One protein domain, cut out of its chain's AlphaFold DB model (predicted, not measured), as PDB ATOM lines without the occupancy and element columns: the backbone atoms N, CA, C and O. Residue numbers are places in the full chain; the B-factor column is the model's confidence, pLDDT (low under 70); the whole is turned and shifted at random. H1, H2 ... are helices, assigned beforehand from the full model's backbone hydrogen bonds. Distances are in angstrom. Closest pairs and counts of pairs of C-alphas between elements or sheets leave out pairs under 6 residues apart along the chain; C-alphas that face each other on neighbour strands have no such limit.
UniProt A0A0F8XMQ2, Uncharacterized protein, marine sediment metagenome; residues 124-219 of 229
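Overview. This is residues 124 to 219 of the 229 residues of an uncharacterized protein of marine sediment metagenome (UniProt A0A0F8XMQ2). A long helix, H4, sticks out as an arm from a small head made of H1, H2 and H3; residues 192 to 219 stand free. In the head H1 and H2 pack on each other at a slant, H3 folds back from the end of H2 and leads towards the arm, and residues 129 to 130 of the first stretch pair with residues 160 to 161 of the link between H1 and H2. The printed part has 96 residues with four named helices, in the order H1, H2, H3, H4, and no named strand; the class is all helix. The whole is extended, with a radius of gyration of the C-alphas of 22.0 A and spans of 78 by 28 by 17 A, the arm making the length.

Along the chain. The longest helix is H4, residues 196 to 219, 34.5 A from first to last C-alpha, from (13.262, 21.333, -33.678) to (9.113, 13.657, -67.040). H3, residues 177 to 191, comes before it and is 20.6 A long. H2 is residues 164 to 175, 16.6 A long. H1 is residues 137 to 154, 25.4 A long, and begins with C-alpha 137 at (23.702, 22.334, -17.476). Residues 124 to 136 hold no named element.

Arrangement. H4 touches no helix, and it is apart from H1, H2 and H3. H1 and H2 touch, with 23 pairs of C-alphas within 8 A; the closest are those of Ala 144 and Tyr 170, 4.1 A apart. They run the same way at a steep tilt of 43 degrees. H2 and H3 only just touch, with 3 pairs of C-alphas within 8 A, and only at the corner by their link. H2 does so with residues 172 to 173 alone and H3 with residues 180 to 181 alone; the closest C-alphas are those of Ala 173 and Phe 180, 5.3 A apart. They run opposite ways at a steep tilt of 51 degrees. H1 and H3 are close but not clearly touching, the closest C-alphas being those of Leu 141 and Val 184, 7.0 A apart. They run opposite ways at a shallow tilt of 33 degrees, only just short of steep. The short pairing of residues 129 to 130 with 160 to 161 is parallel. In H1, H2, H3 and H4 every O i to N i+4 pair is within hydrogen-bond range.

Size, cuts and confidence. The two C-alphas farthest apart are those of Gly 124 and Leu 219, 78.0 A. Without residues 192 to 219 the body has 68 residues, spans 36 by 27 by 14 A and has a radius of gyration of 11.7 A. The printed part has no cut. The links from H2 to H3 and from H3 to H4 are tight, the link from H1 to H2 is short, and no link between helices is long. The mean pLDDT of the printed part is 79.9; it is under 70 in residues 124 to 128 and 190 to 202.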
ATOM      1  N   GLY A 124      39.754  20.774   5.337       38.00
ATOM      2  CA  GLY A 124      40.267  21.165   4.043       38.00
ATOM      3  C   GLY A 124      39.080  21.190   3.087       38.00
ATOM      4  O   GLY A 124      39.048  20.467   2.100       38.00
ATOM      5  N   LEU A 125      38.084  22.015   3.415       40.47
ATOM      6  CA  LEU A 125      37.681  22.988   2.421       40.47
ATOM      7  C   LEU A 125      38.884  23.935   2.337       40.47
ATOM      8  O   LEU A 125      38.889  24.988   2.967       40.47
ATOM      9  N   ASP A 126      39.918  23.543   1.587       45.78
ATOM     10  CA  ASP A 126      40.442  24.537   0.664       45.78
ATOM     11  C   ASP A 126      39.194  24.906  -0.123       45.78
ATOM     12  O   ASP A 126      38.602  24.050  -0.782       45.78
ATOM     13  N   GLU A 127      38.656  26.074   0.208       58.06
ATOM     14  CA  GLU A 127      37.415  26.616  -0.312       58.06
ATOM     15  C   GLU A 127      37.436  26.369  -1.818       58.06
ATOM     16  O   GLU A 127      38.257  26.961  -2.517       58.06
ATOM     17  N   VAL A 128      36.678  25.370  -2.294       67.62
ATOM     18  CA  VAL A 128      36.828  24.910  -3.675       67.62
ATOM     19  C   VAL A 128      36.522  26.108  -4.546       67.62
ATOM     20  O   VAL A 128      35.415  26.647  -4.510       67.62
ATOM     21  N   ILE A 129      37.540  26.573  -5.268       80.00
ATOM     22  CA  ILE A 129      37.453  27.859  -5.941       80.00
ATOM     23  C   ILE A 129      36.565  27.644  -7.156       80.00
ATOM     24  O   ILE A 129      36.961  26.993  -8.129       80.00
ATOM     25  N   CYS A 130      35.346  28.167  -7.077       85.12
ATOM     26  CA  CYS A 130      34.439  28.204  -8.205       85.12
ATOM     27  C   CYS A 130      34.782  29.406  -9.087       85.12
ATOM     28  O   CYS A 130      34.666  30.559  -8.685       85.12
ATOM     29  N   GLU A 131      35.188  29.129 -10.323       88.31
ATOM     30  CA  GLU A 131      35.656  30.124 -11.295       88.31
ATOM     31  C   GLU A 131      34.535  31.045 -11.820       88.31
ATOM     32  O   GLU A 131      34.793  31.957 -12.603       88.31
ATOM     33  N   GLY A 132      33.276  30.796 -11.440       86.62
ATOM     34  CA  GLY A 132      32.117  31.595 -11.846       86.62
ATOM     35  C   GLY A 132      31.775  31.509 -13.340       86.62
ATOM     36  O   GLY A 132      31.046  32.355 -13.863       86.62
ATOM     37  N   LYS A 133      32.278  30.499 -14.058       88.88
ATOM     38  CA  LYS A 133      32.038  30.326 -15.494       88.88
ATOM     39  C   LYS A 133      30.581  29.953 -15.755       88.88
ATOM     40  O   LYS A 133      30.069  28.954 -15.252       88.88
ATOM     41  N   LYS A 134      29.908  30.711 -16.625       87.56
ATOM     42  CA  LYS A 134      28.618  30.283 -17.181       87.56
ATOM     43  C   LYS A 134      28.850  29.102 -18.117       87.56
ATOM     44  O   LYS A 134      29.419  29.269 -19.190       87.56
ATOM     45  N   GLN A 135      28.365  27.932 -17.722       86.25
ATOM     46  CA  GLN A 135      28.383  26.730 -18.546       86.25
ATOM     47  C   GLN A 135      26.976  26.125 -18.658       86.25
ATOM     48  O   GLN A 135      26.185  26.226 -17.715       86.25
ATOM     49  N   PRO A 136      26.640  25.485 -19.793       91.69
ATOM     50  CA  PRO A 136      25.402  24.734 -19.935       91.69
ATOM     51  C   PRO A 136      25.258  23.648 -18.863       91.69
ATOM     52  O   PRO A 136      26.234  23.019 -18.445       91.69
ATOM     53  N   TYR A 137      24.016  23.361 -18.474       86.75
ATOM     54  CA  TYR A 137      23.702  22.334 -17.476       86.75
ATOM     55  C   TYR A 137      24.304  20.963 -17.828       86.75
ATOM     56  O   TYR A 137      24.875  20.297 -16.970       86.75
ATOM     57  N   ARG A 138      24.281  20.580 -19.114       88.19
ATOM     58  CA  ARG A 138      24.888  19.331 -19.601       88.19
ATOM     59  C   ARG A 138      26.405  19.276 -19.370       88.19
ATOM     60  O   ARG A 138      26.914  18.241 -18.965       88.19
ATOM     61  N   GLN A 139      27.120  20.385 -19.569       91.06
ATOM     62  CA  GLN A 139      28.561  20.449 -19.287       91.06
ATOM     63  C   GLN A 139      28.840  20.381 -17.781       91.06
ATOM     64  O   GLN A 139      29.768  19.694 -17.364       91.06
ATOM     65  N   SER A 140      27.982  21.005 -16.965       92.06
ATOM     66  CA  SER A 140      28.064  20.919 -15.499       92.06
ATOM     67  C   SER A 140      27.877  19.485 -14.996       92.06
ATOM     68  O   SER A 140      28.602  19.051 -14.104       92.06
ATOM     69  N   LEU A 141      26.938  18.738 -15.588       91.19
ATOM     70  CA  LEU A 141      26.698  17.327 -15.277       91.19
ATOM     71  C   LEU A 141      27.882  16.437 -15.653       91.19
ATOM     72  O   LEU A 141      28.292  15.618 -14.836       91.19
ATOM     73  N   ASN A 142      28.444  16.614 -16.850       91.81
ATOM     74  CA  ASN A 142      29.604  15.836 -17.291       91.81
ATOM     75  C   ASN A 142      30.810  16.094 -16.384       91.81
ATOM     76  O   ASN A 142      31.423  15.153 -15.888       91.81
ATOM     77  N   TRP A 143      31.084  17.368 -16.081       94.69
ATOM     78  CA  TRP A 143      32.143  17.740 -15.147       94.69
ATOM     79  C   TRP A 143      31.941  17.089 -13.772       94.69
ATOM     80  O   TRP A 143      32.876  16.515 -13.212       94.69
ATOM     81  N   ALA A 144      30.717  17.131 -13.237       94.38
ATOM     82  CA  ALA A 144      30.384  16.504 -11.962       94.38
ATOM     83  C   ALA A 144      30.583  14.980 -11.993       94.38
ATOM     84  O   ALA A 144      31.161  14.423 -11.059       94.38
ATOM     85  N   LEU A 145      30.160  14.314 -13.072       94.00
ATOM     86  CA  LEU A 145      30.299  12.870 -13.258       94.00
ATOM     87  C   LEU A 145      31.775  12.444 -13.301       94.00
ATOM     88  O   LEU A 145      32.170  11.515 -12.590       94.00
ATOM     89  N   ASP A 146      32.596  13.148 -14.078       93.69
ATOM     90  CA  ASP A 146      34.022  12.850 -14.235       93.69
ATOM     91  C   ASP A 146      34.788  13.026 -12.918       93.69
ATOM     92  O   ASP A 146      35.602  12.174 -12.529       93.69
ATOM     93  N   ASN A 147      34.496  14.105 -12.188       95.31
ATOM     94  CA  ASN A 147      35.132  14.384 -10.903       95.31
ATOM     95  C   ASN A 147      34.633  13.447  -9.801       95.31
ATOM     96  O   ASN A 147      35.441  12.973  -9.003       95.31
ATOM     97  N   ALA A 148      33.346  13.092  -9.780       93.12
ATOM     98  CA  ALA A 148      32.819  12.089  -8.855       93.12
ATOM     99  C   ALA A 148      33.429  10.707  -9.131       93.12
ATOM    100  O   ALA A 148      33.827  10.004  -8.199       93.12
ATOM    101  N   GLY A 149      33.584  10.335 -10.403       89.00
ATOM    102  CA  GLY A 149      34.295   9.125 -10.811       89.00
ATOM    103  C   GLY A 149      35.758   9.135 -10.364       89.00
ATOM    104  O   GLY A 149      36.264   8.133  -9.853       89.00
ATOM    105  N   THR A 150      36.433  10.276 -10.487       87.12
ATOM    106  CA  THR A 150      37.810  10.455 -10.008       87.12
ATOM    107  C   THR A 150      37.894  10.347  -8.490       87.12
ATOM    108  O   THR A 150      38.671   9.527  -8.006       87.12
ATOM    109  N   TYR A 151      37.022  11.028  -7.747       88.81
ATOM    110  CA  TYR A 151      36.914  10.909  -6.291       88.81
ATOM    111  C   TYR A 151      36.679   9.459  -5.846       88.81
ATOM    112  O   TYR A 151      37.296   8.986  -4.894       88.81
ATOM    113  N   ARG A 152      35.836   8.695  -6.549       84.19
ATOM    114  CA  ARG A 152      35.601   7.274  -6.232       84.19
ATOM    115  C   ARG A 152      36.855   6.412  -6.402       84.19
ATOM    116  O   ARG A 152      36.982   5.413  -5.693       84.19
ATOM    117  N   ARG A 153      37.756   6.780  -7.319       82.62
ATOM    118  CA  ARG A 153      39.021   6.076  -7.587       82.62
ATOM    119  C   ARG A 153      40.153   6.508  -6.655       82.62
ATOM    120  O   ARG A 153      40.913   5.654  -6.214       82.62
ATOM    121  N   THR A 154      40.274   7.806  -6.381       81.19
ATOM    122  CA  THR A 154      41.437   8.397  -5.694       81.19
ATOM    123  C   THR A 154      41.147   8.821  -4.255       81.19
ATOM    124  O   THR A 154      42.066   8.913  -3.452       81.19
ATOM    125  N   GLY A 155      39.881   9.068  -3.911       79.75
ATOM    126  CA  GLY A 155      39.465   9.629  -2.625       79.75
ATOM    127  C   GLY A 155      39.682  11.139  -2.484       79.75
ATOM    128  O   GLY A 155      39.456  11.659  -1.389       79.75
ATOM    129  N   ASN A 156      40.098  11.822  -3.558       81.50
ATOM    130  CA  ASN A 156      40.409  13.251  -3.561       81.50
ATOM    131  C   ASN A 156      39.286  14.059  -4.221       81.50
ATOM    132  O   ASN A 156      38.824  13.709  -5.309       81.50
ATOM    133  N   ASP A 157      38.852  15.122  -3.547       85.75
ATOM    134  CA  ASP A 157      37.913  16.111  -4.079       85.75
ATOM    135  C   ASP A 157      38.635  17.024  -5.097       85.75
ATOM    136  O   ASP A 157      39.857  17.193  -4.998       85.75
ATOM    137  N   PRO A 158      37.944  17.584  -6.108       89.69
ATOM    138  CA  PRO A 158      38.581  18.495  -7.047       89.69
ATOM    139  C   PRO A 158      38.898  19.834  -6.371       89.69
ATOM    140  O   PRO A 158      38.132  20.322  -5.545       89.69
ATOM    141  N   VAL A 159      40.031  20.431  -6.748       88.19
ATOM    142  CA  VAL A 159      40.539  21.685  -6.154       88.19
ATOM    143  C   VAL A 159      39.771  22.913  -6.661       88.19
ATOM    144  O   VAL A 159      39.624  23.902  -5.949       88.19
ATOM    145  N   THR A 160      39.258  22.852  -7.890       90.06
ATOM    146  CA  THR A 160      38.570  23.964  -8.561       90.06
ATOM    147  C   THR A 160      37.285  23.485  -9.215       90.06
ATOM    148  O   THR A 160      37.267  22.400  -9.803       90.06
ATOM    149  N   CYS A 161      36.244  24.315  -9.192       91.06
ATOM    150  CA  CYS A 161      34.992  24.090  -9.911       91.06
ATOM    151  C   CYS A 161      34.771  25.165 -10.984       91.06
ATOM    152  O   CYS A 161      35.116  26.325 -10.787       91.06
ATOM    153  N   PRO A 162      34.150  24.835 -12.125       92.81
ATOM    154  CA  PRO A 162      33.791  25.843 -13.122       92.81
ATOM    155  C   PRO A 162      32.711  26.806 -12.601       92.81
ATOM    156  O   PRO A 162      32.784  28.004 -12.861       92.81
ATOM    157  N   CYS A 163      31.721  26.309 -11.853       91.44
ATOM    158  CA  CYS A 163      30.683  27.118 -11.211       91.44
ATOM    159  C   CYS A 163      30.007  26.371 -10.054       91.44
ATOM    160  O   CYS A 163      30.099  25.141  -9.967       91.44
ATOM    161  N   ASP A 164      29.257  27.107  -9.230       86.62
ATOM    162  CA  ASP A 164      28.564  26.571  -8.048       86.62
ATOM    163  C   ASP A 164      27.584  25.446  -8.402       86.62
ATOM    164  O   ASP A 164      27.471  24.451  -7.690       86.62
ATOM    165  N   ALA A 165      26.911  25.562  -9.550       86.81
ATOM    166  CA  ALA A 165      25.994  24.530 -10.025       86.81
ATOM    167  C   ALA A 165      26.722  23.205 -10.315       86.81
ATOM    168  O   ALA A 165      26.197  22.134 -10.019       86.81
ATOM    169  N   ALA A 166      27.938  23.260 -10.864       92.00
ATOM    170  CA  ALA A 166      28.750  22.070 -11.120       92.00
ATOM    171  C   ALA A 166      29.214  21.422  -9.814       92.00
ATOM    172  O   ALA A 166      29.175  20.201  -9.684       92.00
ATOM    173  N   TRP A 167      29.616  22.250  -8.848       91.75
ATOM    174  CA  TRP A 167      30.022  21.799  -7.523       91.75
ATOM    175  C   TRP A 167      28.879  21.096  -6.782       91.75
ATOM    176  O   TRP A 167      29.049  19.986  -6.282       91.75
ATOM    177  N   TYR A 168      27.681  21.683  -6.807       89.50
ATOM    178  CA  TYR A 168      26.485  21.063  -6.239       89.50
ATOM    179  C   TYR A 168      26.174  19.701  -6.879       89.50
ATOM    180  O   TYR A 168      25.907  18.721  -6.182       89.50
ATOM    181  N   LEU A 169      26.240  19.616  -8.211       90.56
ATOM    182  CA  LEU A 169      26.025  18.358  -8.931       90.56
ATOM    183  C   LEU A 169      27.090  17.309  -8.588       90.56
ATOM    184  O   LEU A 169      26.765  16.128  -8.497       90.56
ATOM    185  N   TYR A 170      28.339  17.725  -8.377       94.00
ATOM    186  CA  TYR A 170      29.424  16.846  -7.950       94.00
ATOM    187  C   TYR A 170      29.173  16.249  -6.558       94.00
ATOM    188  O   TYR A 170      29.282  15.031  -6.398       94.00
ATOM    189  N   GLU A 171      28.788  17.065  -5.571       89.19
ATOM    190  CA  GLU A 171      28.452  16.566  -4.230       89.19
ATOM    191  C   GLU A 171      27.270  15.589  -4.292       89.19
ATOM    192  O   GLU A 171      27.345  14.495  -3.732       89.19
ATOM    193  N   LEU A 172      26.242  15.888  -5.092       86.69
ATOM    194  CA  LEU A 172      25.122  14.968  -5.297       86.69
ATOM    195  C   LEU A 172      25.560  13.645  -5.953       86.69
ATOM    196  O   LEU A 172      25.144  12.572  -5.525       86.69
ATOM    197  N   ALA A 173      26.434  13.688  -6.962       91.19
ATOM    198  CA  ALA A 173      26.985  12.490  -7.608       91.19
ATOM    199  C   ALA A 173      27.839  11.639  -6.652       91.19
ATOM    200  O   ALA A 173      27.921  10.408  -6.769       91.19
ATOM    201  N   LYS A 174      28.495  12.296  -5.697       89.38
ATOM    202  CA  LYS A 174      29.326  11.676  -4.671       89.38
ATOM    203  C   LYS A 174      28.485  11.036  -3.568       89.38
ATOM    204  O   LYS A 174      28.796   9.904  -3.186       89.38
ATOM    205  N   GLU A 175      27.436  11.699  -3.094       85.62
ATOM    206  CA  GLU A 175      26.565  11.214  -2.015       85.62
ATOM    207  C   GLU A 175      25.517  10.206  -2.515       85.62
ATOM    208  O   GLU A 175      25.404   9.111  -1.958       85.62
ATOM    209  N   GLU A 176      24.846  10.506  -3.629       89.44
ATOM    210  CA  GLU A 176      23.702   9.760  -4.171       89.44
ATOM    211  C   GLU A 176      23.946   9.304  -5.629       89.44
ATOM    212  O   GLU A 176      23.251   9.715  -6.563       89.44
ATOM    213  N   PRO A 177      24.919   8.406  -5.883       86.88
ATOM    214  CA  PRO A 177      25.349   8.080  -7.245       86.88
ATOM    215  C   PRO A 177      24.249   7.436  -8.103       86.88
ATOM    216  O   PRO A 177      24.234   7.619  -9.315       86.88
ATOM    217  N   LYS A 178      23.328   6.671  -7.500       84.56
ATOM    218  CA  LYS A 178      22.253   5.988  -8.239       84.56
ATOM    219  C   LYS A 178      21.237   6.984  -8.794       84.56
ATOM    220  O   LYS A 178      20.919   6.934  -9.980       84.56
ATOM    221  N   ASP A 179      20.782   7.904  -7.951       82.56
ATOM    222  CA  ASP A 179      19.792   8.912  -8.327       82.56
ATOM    223  C   ASP A 179      20.405   9.950  -9.269       82.56
ATOM    224  O   ASP A 179      19.762  10.395 -10.224       82.56
ATOM    225  N   PHE A 180      21.685  10.270  -9.067       88.75
ATOM    226  CA  PHE A 180      22.440  11.120  -9.978       88.75
ATOM    227  C   PHE A 180      22.555  10.517 -11.386       88.75
ATOM    228  O   PHE A 180      22.238  11.194 -12.363       88.75
ATOM    229  N   LEU A 181      22.928   9.238 -11.512       86.69
ATOM    230  CA  LEU A 181      22.999   8.557 -12.813       86.69
ATOM    231  C   LEU A 181      21.634   8.496 -13.512       86.69
ATOM    232  O   LEU A 181      21.557   8.668 -14.728       86.69
ATOM    233  N   GLY A 182      20.547   8.329 -12.752       83.44
ATOM    234  CA  GLY A 182      19.188   8.434 -13.289       83.44
ATOM    235  C   GLY A 182      18.910   9.802 -13.924       83.44
ATOM    236  O   GLY A 182      18.360   9.871 -15.025       83.44
ATOM    237  N   LYS A 183      19.340  10.892 -13.274       79.69
ATOM    238  CA  LYS A 183      19.211  12.263 -13.801       79.69
ATOM    239  C   LYS A 183      20.084  12.500 -15.034       79.69
ATOM    240  O   LYS A 183      19.614  13.129 -15.979       79.69
ATOM    241  N   VAL A 184      21.316  11.985 -15.052       83.81
ATOM    242  CA  VAL A 184      22.206  12.066 -16.227       83.81
ATOM    243  C   VAL A 184      21.559  11.376 -17.425       83.81
ATOM    244  O   VAL A 184      21.386  12.013 -18.462       83.81
ATOM    245  N   ASN A 185      21.074  10.142 -17.250       82.25
ATOM    246  CA  ASN A 185      20.393   9.401 -18.312       82.25
ATOM    247  C   ASN A 185      19.169  10.158 -18.848       82.25
ATOM    248  O   ASN A 185      18.980  10.246 -20.056       82.25
ATOM    249  N   GLN A 186      18.347  10.764 -17.983       80.06
ATOM    250  CA  GLN A 186      17.198  11.563 -18.434       80.06
ATOM    251  C   GLN A 186      17.608  12.774 -19.283       80.06
ATOM    252  O   GLN A 186      16.906  13.132 -20.230       80.06
ATOM    253  N   VAL A 187      18.726  13.417 -18.947       77.12
ATOM    254  CA  VAL A 187      19.238  14.583 -19.678       77.12
ATOM    255  C   VAL A 187      19.878  14.164 -20.998       77.12
ATOM    256  O   VAL A 187      19.689  14.852 -21.998       77.12
ATOM    257  N   GLU A 188      20.571  13.029 -21.039       75.44
ATOM    258  CA  GLU A 188      21.126  12.469 -22.275       75.44
ATOM    259  C   GLU A 188      20.029  11.997 -23.230       75.44
ATOM    260  O   GLU A 188      20.053  12.371 -24.401       75.44
ATOM    261  N   MET A 189      19.002  11.301 -22.731       70.94
ATOM    262  CA  MET A 189      17.860  10.874 -23.550       70.94
ATOM    263  C   MET A 189      17.027  12.051 -24.076       70.94
ATOM    264  O   MET A 189      16.428  11.956 -25.144       70.94
ATOM    265  N   ARG A 190      16.998  13.180 -23.356       62.41
ATOM    266  CA  ARG A 190      16.425  14.440 -23.862       62.41
ATOM    267  C   ARG A 190      17.373  15.189 -24.798       62.41
ATOM    268  O   ARG A 190      16.914  15.972 -25.613       62.41
ATOM    269  N   GLY A 191      18.677  14.950 -24.715       54.31
ATOM    270  CA  GLY A 191      19.658  15.467 -25.668       54.31
ATOM    271  C   GLY A 191      19.557  14.825 -27.056       54.31
ATOM    272  O   GLY A 191      19.940  15.469 -28.026       54.31
ATOM    273  N   ASP A 192      19.006  13.610 -27.132       49.19
ATOM    274  CA  ASP A 192      18.665  12.893 -28.371       49.19
ATOM    275  C   ASP A 192      17.223  13.139 -28.848       49.19
ATOM    276  O   ASP A 192      16.808  12.609 -29.885       49.19
ATOM    277  N   SER A 193      16.440  13.987 -28.164       47.94
ATOM    278  CA  SER A 193      15.279  14.573 -28.827       47.94
ATOM    279  C   SER A 193      15.814  15.578 -29.842       47.94
ATOM    280  O   SER A 193      16.171  16.693 -29.465       47.94
ATOM    281  N   GLU A 194      15.943  15.127 -31.095       50.41
ATOM    282  CA  GLU A 194      16.244  15.932 -32.284       50.41
ATOM    283  C   GLU A 194      15.832  17.389 -32.075       50.41
ATOM    284  O   GLU A 194      14.659  17.649 -31.781       50.41
ATOM    285  N   SER A 195      16.774  18.328 -32.220       56.41
ATOM    286  CA  SER A 195      16.428  19.749 -32.178       56.41
ATOM    287  C   SER A 195      15.256  20.011 -33.130       56.41
ATOM    288  O   SER A 195      15.137  19.357 -34.175       56.41
ATOM    289  N   GLU A 196      14.365  20.945 -32.786       56.47
ATOM    290  CA  GLU A 196      13.262  21.333 -33.678       56.47
ATOM    291  C   GLU A 196      13.767  21.650 -35.093       56.47
ATOM    292  O   GLU A 196      13.098  21.314 -36.067       56.47
ATOM    293  N   ASP A 197      14.991  22.166 -35.213       56.31
ATOM    294  CA  ASP A 197      15.663  22.421 -36.487       56.31
ATOM    295  C   ASP A 197      15.942  21.144 -37.291       56.31
ATOM    296  O   ASP A 197      15.722  21.126 -38.498       56.31
ATOM    297  N   VAL A 198      16.353  20.042 -36.652       59.56
ATOM    298  CA  VAL A 198      16.568  18.750 -37.330       59.56
ATOM    299  C   VAL A 198      15.236  18.119 -37.741       59.56
ATOM    300  O   VAL A 198      15.132  17.559 -38.836       59.56
ATOM    301  N   ARG A 199      14.187  18.249 -36.921       61.06
ATOM    302  CA  ARG A 199      12.833  17.794 -37.290       61.06
ATOM    303  C   ARG A 199      12.249  18.607 -38.439       61.06
ATOM    304  O   ARG A 199      11.686  18.021 -39.367       61.06
ATOM    305  N   ASN A 200      12.416  19.926 -38.417       62.44
ATOM    306  CA  ASN A 200      11.985  20.813 -39.493       62.44
ATOM    307  C   ASN A 200      12.794  20.568 -40.772       62.44
ATOM    308  O   ASN A 200      12.199  20.476 -41.844       62.44
ATOM    309  N   ALA A 201      14.105  20.332 -40.669       64.75
ATOM    310  CA  ALA A 201      14.952  19.963 -41.802       64.75
ATOM    311  C   ALA A 201      14.557  18.607 -42.408       64.75
ATOM    312  O   ALA A 201      14.451  18.493 -43.626       64.75
ATOM    313  N   LYS A 202      14.245  17.588 -41.592       67.44
ATOM    314  CA  LYS A 202      13.745  16.291 -42.088       67.44
ATOM    315  C   LYS A 202      12.359  16.403 -42.724       67.44
ATOM    316  O   LYS A 202      12.099  15.752 -43.735       67.44
ATOM    317  N   LYS A 203      11.466  17.222 -42.162       70.62
ATOM    318  CA  LYS A 203      10.122  17.461 -42.715       70.62
ATOM    319  C   LYS A 203      10.179  18.251 -44.025       70.62
ATOM    320  O   LYS A 203       9.442  17.923 -44.951       70.62
ATOM    321  N   SER A 204      11.082  19.228 -44.117       70.94
ATOM    322  CA  SER A 204      11.383  19.962 -45.349       70.94
ATOM    323  C   SER A 204      12.010  19.043 -46.396       70.94
ATOM    324  O   SER A 204      11.511  18.976 -47.511       70.94
ATOM    325  N   GLY A 205      13.024  18.256 -46.023       70.62
ATOM    326  CA  GLY A 205      13.693  17.320 -46.930       70.62
ATOM    327  C   GLY A 205      12.752  16.254 -47.491       70.62
ATOM    328  O   GLY A 205      12.804  15.960 -48.678       70.62
ATOM    329  N   ARG A 206      11.820  15.727 -46.682       76.62
ATOM    330  CA  ARG A 206      10.796  14.786 -47.167       76.62
ATOM    331  C   ARG A 206       9.802  15.416 -48.144       76.62
ATOM    332  O   ARG A 206       9.355  14.716 -49.044       76.62
ATOM    333  N   ARG A 207       9.458  16.702 -47.990       76.56
ATOM    334  CA  ARG A 207       8.632  17.422 -48.979       76.56
ATOM    335  C   ARG A 207       9.392  17.641 -50.278       76.56
ATOM    336  O   ARG A 207       8.859  17.314 -51.327       76.56
ATOM    337  N   SER A 208      10.640  18.095 -50.197       77.75
ATOM    338  CA  SER A 208      11.471  18.311 -51.384       77.75
ATOM    339  C   SER A 208      11.724  17.016 -52.158       77.75
ATOM    340  O   SER A 208      11.685  17.031 -53.378       77.75
ATOM    341  N   ILE A 209      11.923  15.883 -51.475       79.44
ATOM    342  CA  ILE A 209      12.060  14.575 -52.138       79.44
ATOM    343  C   ILE A 209      10.749  14.168 -52.822       79.44
ATOM    344  O   ILE A 209      10.779  13.762 -53.973       79.44
ATOM    345  N   ALA A 210       9.599  14.339 -52.161       82.50
ATOM    346  CA  ALA A 210       8.304  14.020 -52.767       82.50
ATOM    347  C   ALA A 210       7.985  14.898 -53.992       82.50
ATOM    348  O   ALA A 210       7.402  14.417 -54.959       82.50
ATOM    349  N   GLU A 211       8.378  16.174 -53.969       83.25
ATOM    350  CA  GLU A 211       8.261  17.074 -55.121       83.25
ATOM    351  C   GLU A 211       9.178  16.636 -56.271       83.25
ATOM    352  O   GLU A 211       8.749  16.621 -57.421       83.25
ATOM    353  N   ILE A 212      10.414  16.219 -55.970       81.94
ATOM    354  CA  ILE A 212      11.345  15.676 -56.969       81.94
ATOM    355  C   ILE A 212      10.804  14.380 -57.581       81.94
ATOM    356  O   ILE A 212      10.819  14.244 -58.799       81.94
ATOM    357  N   ASP A 213      10.279  13.458 -56.773       84.50
ATOM    358  CA  ASP A 213       9.716  12.192 -57.261       84.50
ATOM    359  C   ASP A 213       8.485  12.416 -58.157       84.50
ATOM    360  O   ASP A 213       8.282  11.694 -59.137       84.50
ATOM    361  N   MET A 214       7.682  13.442 -57.860       83.56
ATOM    362  CA  MET A 214       6.541  13.843 -58.685       83.56
ATOM    363  C   MET A 214       6.998  14.431 -60.028       83.56
ATOM    364  O   MET A 214       6.530  13.979 -61.067       83.56
ATOM    365  N   MET A 215       7.975  15.347 -60.023       81.62
ATOM    366  CA  MET A 215       8.551  15.909 -61.255       81.62
ATOM    367  C   MET A 215       9.244  14.843 -62.118       81.62
ATOM    368  O   MET A 215       9.139  14.866 -63.340       81.62
ATOM    369  N   LEU A 216       9.938  13.884 -61.498       82.62
ATOM    370  CA  LEU A 216      10.560  12.765 -62.211       82.62
ATOM    371  C   LEU A 216       9.518  11.830 -62.835       82.62
ATOM    372  O   LEU A 216       9.747  11.309 -63.924       82.62
ATOM    373  N   SER A 217       8.377  11.637 -62.170       84.38
ATOM    374  CA  SER A 217       7.272  10.834 -62.704       84.38
ATOM    375  C   SER A 217       6.570  11.530 -63.875       84.38
ATOM    376  O   SER A 217       6.204  10.862 -64.839       84.38
ATOM    377  N   GLU A 218       6.412  12.857 -63.826       80.44
ATOM    378  CA  GLU A 218       5.876  13.653 -64.941       80.44
ATOM    379  C   GLU A 218       6.808  13.609 -66.161       80.44
ATOM    380  O   GLU A 218       6.351  13.312 -67.262       80.44
ATOM    381  N   LEU A 219       8.121  13.771 -65.962       74.25
ATOM    382  CA  LEU A 219       9.113  13.657 -67.040       74.25
ATOM    383  C   LEU A 219       9.133  12.262 -67.685       74.25
ATOM    384  O   LEU A 219       9.245  12.146 -68.900       74.25
TER     385      LEU A 219